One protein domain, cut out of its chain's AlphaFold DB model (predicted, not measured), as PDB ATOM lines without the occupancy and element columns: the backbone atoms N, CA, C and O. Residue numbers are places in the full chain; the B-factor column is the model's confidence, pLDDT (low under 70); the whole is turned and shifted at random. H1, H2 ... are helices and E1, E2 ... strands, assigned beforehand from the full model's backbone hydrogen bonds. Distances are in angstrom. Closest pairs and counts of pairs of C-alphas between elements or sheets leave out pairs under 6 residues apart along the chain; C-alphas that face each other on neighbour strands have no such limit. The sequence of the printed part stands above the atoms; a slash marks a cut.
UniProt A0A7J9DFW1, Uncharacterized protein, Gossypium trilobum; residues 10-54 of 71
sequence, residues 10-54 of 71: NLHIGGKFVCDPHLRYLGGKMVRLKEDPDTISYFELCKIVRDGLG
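What this domain is: This is residues 10 to 54 of the 71 residues of an uncharacterized protein of Gossypium trilobum (UniProt A0A7J9DFW1). What shape do these atoms make? Two short two-stranded ribbons, E1 with E4 and E2 with E3, follow one another as the two arms of a V. One helix, H1, lies at the E1 and E4 end, away from the E2 and E3 hairpin, and the whole is loosely built. What is it made of? The printed part has 45 residues, with four named strands and one named helix in the order E1, E2, E3, E4, H1; both sheets are antiparallel and the class is mixed, helices and strands. How large is it? It is loose, with a radius of gyration of the C-alphas of 12.4 A, and spans 33 by 24 by 15 A.

Where its parts are: Where is the sheet of E1 and E4? E1 is residues 10 to 13, 9.8 A long, with C-alpha 10 at (-10.389, -35.175, -13.166). E4 is residues 29 to 33, 13.1 A long from first to last C-alpha. Where are the other strands? E2 is residues 16 to 19 and E3 is residues 23 to 26, each 9.9 A from first to last C-alpha. Where is the helix? H1 is residues 42 to 53, 15.4 A long, from C-alpha 42 at (-8.792, -22.065, -7.014) to C-alpha 53 at (-15.860, -34.394, -0.954).

How they stand to each other: How do E1 and E4 pair? They are antiparallel neighbours at 147 degrees, and the C-alphas of Asn 10 and Arg 32, which face each other, are 4.7 A apart. N 11 and O 31 are within hydrogen-bond range at 2.8 A, and N 29 and O 13 at 2.9 A. How do E2 and E3 pair? They form a hairpin, antiparallel at 147 degrees, with N 18 and O 24 within hydrogen-bond range at 2.8 A. How near do the two sheets come? The closest C-alphas of E1 and E3 are those of His 12 and Tyr 25, 7.5 A apart, while E2 and E4 are apart. Where does H1 stand? It is apart from E1, E2 and E3, and every O i to N i+4 pair in it is within hydrogen-bond range.

The domain as a whole: Which C-alphas lie farthest apart? Those of Pro 21 and Asp 51, at 35.1 A. Is anything missing, and are any links long? The printed part has no cut; the links E1 to E2, E2 to E3 and E3 to E4 are tight, and E4 to H1, with 8 residues, is short. What stands free? Residues 38 to 44, of which 42 to 44 belong to H1. How sure is the model? The mean pLDDT of the printed part is 84.1, and no printed residue is under 70.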
ATOM      1  N   ASN A  10     -10.474 -33.893 -13.870       81.44
ATOM      2  CA  ASN A  10     -10.389 -35.175 -13.166       81.44
ATOM      3  C   ASN A  10      -9.648 -34.970 -11.836       81.44
ATOM      4  O   ASN A  10      -8.443 -34.729 -11.816       81.44
ATOM      5  N   LEU A  11     -10.371 -35.087 -10.726       81.31
ATOM      6  CA  LEU A  11      -9.825 -35.010  -9.376       81.31
ATOM      7  C   LEU A  11      -9.454 -36.404  -8.874       81.31
ATOM      8  O   LEU A  11     -10.298 -37.298  -8.823       81.31
ATOM      9  N   HIS A  12      -8.201 -36.575  -8.467       82.06
ATOM     10  CA  HIS A  12      -7.656 -37.813  -7.916       82.06
ATOM     11  C   HIS A  12      -7.485 -37.677  -6.400       82.06
ATOM     12  O   HIS A  12      -6.737 -36.813  -5.946       82.06
ATOM     13  N   ILE A  13      -8.180 -38.507  -5.613       79.81
ATOM     14  CA  ILE A  13      -8.303 -38.310  -4.161       79.81
ATOM     15  C   ILE A  13      -8.035 -39.591  -3.359       79.81
ATOM     16  O   ILE A  13      -8.526 -40.667  -3.703       79.81
ATOM     17  N   GLY A  14      -7.281 -39.464  -2.258       80.69
ATOM     18  CA  GLY A  14      -7.063 -40.526  -1.261       80.69
ATOM     19  C   GLY A  14      -6.100 -41.649  -1.669       80.69
ATOM     20  O   GLY A  14      -5.892 -42.583  -0.906       80.69
ATOM     21  N   GLY A  15      -5.516 -41.568  -2.859       86.19
ATOM     22  CA  GLY A  15      -4.530 -42.497  -3.402       86.19
ATOM     23  C   GLY A  15      -3.207 -41.819  -3.751       86.19
ATOM     24  O   GLY A  15      -2.959 -40.665  -3.404       86.19
ATOM     25  N   LYS A  16      -2.361 -42.536  -4.488       86.06
ATOM     26  CA  LYS A  16      -1.044 -42.063  -4.928       86.06
ATOM     27  C   LYS A  16      -0.844 -42.263  -6.420       86.06
ATOM     28  O   LYS A  16      -1.289 -43.263  -6.986       86.06
ATOM     29  N   PHE A  17      -0.127 -41.337  -7.041       84.44
ATOM     30  CA  PHE A  17       0.404 -41.552  -8.377       84.44
ATOM     31  C   PHE A  17       1.638 -42.456  -8.305       84.44
ATOM     32  O   PHE A  17       2.509 -42.270  -7.456       84.44
ATOM     33  N   VAL A  18       1.698 -43.450  -9.184       86.88
ATOM     34  CA  VAL A  18       2.841 -44.348  -9.378       86.88
ATOM     35  C   VAL A  18       3.203 -44.318 -10.854       86.88
ATOM     36  O   VAL A  18       2.318 -44.390 -11.703       86.88
ATOM     37  N   CYS A  19       4.489 -44.204 -11.166       85.88
ATOM     38  CA  CYS A  19       4.982 -44.211 -12.538       85.88
ATOM     39  C   CYS A  19       5.753 -45.510 -12.782       85.88
ATOM     40  O   CYS A  19       6.883 -45.624 -12.318       85.88
ATOM     41  N   ASP A  20       5.116 -46.492 -13.434       81.25
ATOM     42  CA  ASP A  20       5.761 -47.763 -13.804       81.25
ATOM     43  C   ASP A  20       4.894 -48.592 -14.782       81.25
ATOM     44  O   ASP A  20       3.850 -49.110 -14.356       81.25
ATOM     45  N   PRO A  21       5.233 -48.712 -16.086       82.69
ATOM     46  CA  PRO A  21       6.039 -47.788 -16.901       82.69
ATOM     47  C   PRO A  21       5.268 -46.504 -17.277       82.69
ATOM     48  O   PRO A  21       5.825 -45.572 -17.850       82.69
ATOM     49  N   HIS A  22       3.969 -46.455 -16.963       83.62
ATOM     50  CA  HIS A  22       3.078 -45.320 -17.197       83.62
ATOM     51  C   HIS A  22       2.568 -44.744 -15.873       83.62
ATOM     52  O   HIS A  22       2.518 -45.449 -14.858       83.62
ATOM     53  N   LEU A  23       2.146 -43.476 -15.897       81.50
ATOM     54  CA  LEU A  23       1.509 -42.815 -14.760       81.50
ATOM     55  C   LEU A  23       0.154 -43.473 -14.462       81.50
ATOM     56  O   LEU A  23      -0.761 -43.450 -15.285       81.50
ATOM     57  N   ARG A  24       0.021 -44.054 -13.272       85.12
ATOM     58  CA  ARG A  24      -1.196 -44.702 -12.770       85.12
ATOM     59  C   ARG A  24      -1.570 -44.115 -11.418       85.12
ATOM     60  O   ARG A  24      -0.698 -43.791 -10.618       85.12
ATOM     61  N   TYR A  25      -2.867 -44.016 -11.144       85.94
ATOM     62  CA  TYR A  25      -3.372 -43.631  -9.829       85.94
ATOM     63  C   TYR A  25      -3.837 -44.870  -9.060       85.94
ATOM     64  O   TYR A  25      -4.670 -45.621  -9.565       85.94
ATOM     65  N   LEU A  26      -3.298 -45.102  -7.862       88.38
ATOM     66  CA  LEU A  26      -3.552 -46.306  -7.064       88.38
ATOM     67  C   LEU A  26      -4.155 -45.973  -5.700       88.38
ATOM     68  O   LEU A  26      -3.734 -45.023  -5.044       88.38
ATOM     69  N   GLY A  27      -5.090 -46.815  -5.248       87.81
ATOM     70  CA  GLY A  27      -5.626 -46.791  -3.881       87.81
ATOM     71  C   GLY A  27      -6.598 -45.649  -3.567       87.81
ATOM     72  O   GLY A  27      -7.052 -45.554  -2.434       87.81
ATOM     73  N   GLY A  28      -6.930 -44.805  -4.547       87.44
ATOM     74  CA  GLY A  28      -7.844 -43.677  -4.377       87.44
ATOM     75  C   GLY A  28      -9.069 -43.738  -5.287       87.44
ATOM     76  O   GLY A  28      -9.316 -44.731  -5.973       87.44
ATOM     77  N   LYS A  29      -9.830 -42.644  -5.309       85.19
ATOM     78  CA  LYS A  29     -10.991 -42.445  -6.186       85.19
ATOM     79  C   LYS A  29     -10.710 -41.332  -7.188       85.19
ATOM     80  O   LYS A  29      -9.944 -40.414  -6.901       85.19
ATOM     81  N   MET A  30     -11.343 -41.423  -8.353       84.75
ATOM     82  CA  MET A  30     -11.352 -40.356  -9.348       84.75
ATOM     83  C   MET A  30     -12.765 -39.781  -9.446       84.75
ATOM     84  O   MET A  30     -13.729 -40.539  -9.555       84.75
ATOM     85  N   VAL A  31     -12.879 -38.457  -9.372       84.81
ATOM     86  CA  VAL A  31     -14.135 -37.714  -9.534       84.81
ATOM     87  C   VAL A  31     -13.991 -36.798 -10.739       84.81
ATOM     88  O   VAL A  31     -13.004 -36.074 -10.855       84.81
ATOM     89  N   ARG A  32     -14.978 -36.819 -11.635       85.25
ATOM     90  CA  ARG A  32     -15.007 -35.948 -12.809       85.25
ATOM     91  C   ARG A  32     -15.930 -34.763 -12.560       85.25
ATOM     92  O   ARG A  32     -17.109 -34.961 -12.281       85.25
ATOM     93  N   LEU A  33     -15.399 -33.557 -12.711       84.44
ATOM     94  CA  LEU A  33     -16.158 -32.310 -12.670       84.44
ATOM     95  C   LEU A  33     -16.377 -31.788 -14.090       84.44
ATOM     96  O   LEU A  33     -15.501 -31.925 -14.947       84.44
ATOM     97  N   LYS A  34     -17.545 -31.191 -14.329       84.31
ATOM     98  CA  LYS A  34     -17.904 -30.532 -15.592       84.31
ATOM     99  C   LYS A  34     -17.707 -29.018 -15.462       84.31
ATOM    100  O   LYS A  34     -18.618 -28.247 -15.736       84.31
ATOM    101  N   GLU A  35     -16.535 -28.644 -14.975       83.31
ATOM    102  CA  GLU A  35     -16.124 -27.257 -14.795       83.31
ATOM    103  C   GLU A  35     -15.017 -26.941 -15.795       83.31
ATOM    104  O   GLU A  35     -14.212 -27.816 -16.137       83.31
ATOM    105  N   ASP A  36     -14.993 -25.699 -16.262       82.31
ATOM    106  CA  ASP A  36     -13.986 -25.216 -17.196       82.31
ATOM    107  C   ASP A  36     -12.712 -24.822 -16.419       82.31
ATOM    108  O   ASP A  36     -12.779 -23.954 -15.541       82.31
ATOM    109  N   PRO A  37     -11.556 -25.456 -16.700       78.62
ATOM    110  CA  PRO A  37     -10.303 -25.172 -16.010       78.62
ATOM    111  C   PRO A  37      -9.812 -23.731 -16.199       78.62
ATOM    112  O   PRO A  37      -9.084 -23.252 -15.331       78.62
ATOM    113  N   ASP A  38     -10.207 -23.046 -17.277       81.81
ATOM    114  CA  ASP A  38      -9.765 -21.679 -17.573       81.81
ATOM    115  C   ASP A  38     -10.563 -20.626 -16.791       81.81
ATOM    116  O   ASP A  38     -10.098 -19.499 -16.612       81.81
ATOM    117  N   THR A  39     -11.757 -20.981 -16.300       86.06
ATOM    118  CA  THR A  39     -12.644 -20.042 -15.593       86.06
ATOM    119  C   THR A  39     -12.834 -20.370 -14.117       86.06
ATOM    120  O   THR A  39     -13.075 -19.455 -13.327       86.06
ATOM    121  N   ILE A  40     -12.694 -21.638 -13.712       86.62
ATOM    122  CA  ILE A  40     -12.859 -22.028 -12.310       86.62
ATOM    123  C   ILE A  40     -11.744 -21.446 -11.439       86.62
ATOM    124  O   ILE A  40     -10.549 -21.648 -11.671       86.62
ATOM    125  N   SER A  41     -12.123 -20.753 -10.367       86.69
ATOM    126  CA  SER A  41     -11.138 -20.246  -9.419       86.69
ATOM    127  C   SER A  41     -10.604 -21.357  -8.512       86.69
ATOM    128  O   SER A  41     -11.300 -22.308  -8.144       86.69
ATOM    129  N   TYR A  42      -9.369 -21.184  -8.034       82.75
ATOM    130  CA  TYR A  42      -8.792 -22.065  -7.014       82.75
ATOM    131  C   TYR A  42      -9.684 -22.181  -5.761       82.75
ATOM    132  O   TYR A  42      -9.793 -23.254  -5.165       82.75
ATOM    133  N   PHE A  43     -10.352 -21.091  -5.362       87.19
ATOM    134  CA  PHE A  43     -11.228 -21.076  -4.189       87.19
ATOM    135  C   PHE A  43     -12.493 -21.910  -4.385       87.19
ATOM    136  O   PHE A  43     -12.906 -22.602  -3.454       87.19
ATOM    137  N   GLU A  44     -13.096 -21.869  -5.572       88.75
ATOM    138  CA  GLU A  44     -14.249 -22.705  -5.919       88.75
ATOM    139  C   GLU A  44     -13.856 -24.177  -5.963       88.75
ATOM    140  O   GLU A  44     -14.516 -25.002  -5.332       88.75
ATOM    141  N   LEU A  45     -12.715 -24.496  -6.578       84.50
ATOM    142  CA  LEU A  45     -12.179 -25.854  -6.576       84.50
ATOM    143  C   LEU A  45     -11.939 -26.365  -5.143       84.50
ATOM    144  O   LEU A  45     -12.331 -27.481  -4.800       84.50
ATOM    145  N   CYS A  46     -11.367 -25.533  -4.268       83.44
ATOM    146  CA  CYS A  46     -11.170 -25.869  -2.855       83.44
ATOM    147  C   CYS A  46     -12.486 -26.065  -2.093       83.44
ATOM    148  O   CYS A  46     -12.550 -26.927  -1.216       83.44
ATOM    149  N   LYS A  47     -13.528 -25.276  -2.380       87.19
ATOM    150  CA  LYS A  47     -14.865 -25.486  -1.798       87.19
ATOM    151  C   LYS A  47     -15.451 -26.819  -2.248       87.19
ATOM    152  O   LYS A  47     -15.913 -27.572  -1.404       87.19
ATOM    153  N   ILE A  48     -15.343 -27.171  -3.529       85.75
ATOM    154  CA  ILE A  48     -15.812 -28.472  -4.031       85.75
ATOM    155  C   ILE A  48     -15.094 -29.623  -3.316       85.75
ATOM    156  O   ILE A  48     -15.737 -30.575  -2.881       85.75
ATOM    157  N   VAL A  49     -13.771 -29.534  -3.141       80.69
ATOM    158  CA  VAL A  49     -13.006 -30.595  -2.468       80.69
ATOM    159  C   VAL A  49     -13.329 -30.685  -0.970       80.69
ATOM    160  O   VAL A  49     -13.502 -31.788  -0.448       80.69
ATOM    161  N   ARG A  50     -13.441 -29.550  -0.272       84.50
ATOM    162  CA  ARG A  50     -13.744 -29.527   1.168       84.50
ATOM    163  C   ARG A  50     -15.197 -29.874   1.458       84.50
ATOM    164  O   ARG A  50     -15.456 -30.825   2.185       84.50
ATOM    165  N   ASP A  51     -16.120 -29.139   0.856       85.19
ATOM    166  CA  ASP A  51     -17.544 -29.191   1.181       85.19
ATOM    167  C   ASP A  51     -18.234 -30.332   0.422       85.19
ATOM    168  O   ASP A  51     -19.091 -31.019   0.971       85.19
ATOM    169  N   GLY A  52     -17.838 -30.570  -0.833       80.38
ATOM    170  CA  GLY A  52     -18.426 -31.615  -1.673       80.38
ATOM    171  C   GLY A  52     -17.847 -33.008  -1.428       80.38
ATOM    172  O   GLY A  52     -18.562 -33.997  -1.573       80.38
ATOM    173  N   LEU A  53     -16.562 -33.107  -1.066       80.00
ATOM    174  CA  LEU A  53     -15.860 -34.394  -0.954       80.00
ATOM    175  C   LEU A  53     -15.353 -34.692   0.465       80.00
ATOM    176  O   LEU A  53     -14.937 -35.821   0.722       80.00
ATOM    177  N   GLY A  54     -15.418 -33.731   1.392       81.94
ATOM    178  CA  GLY A  54     -15.058 -33.928   2.800       81.94
ATOM    179  C   GLY A  54     -13.551 -33.966   3.073       81.94
ATOM    180  O   GLY A  54     -13.134 -34.461   4.121       81.94
TER     181      GLY A  54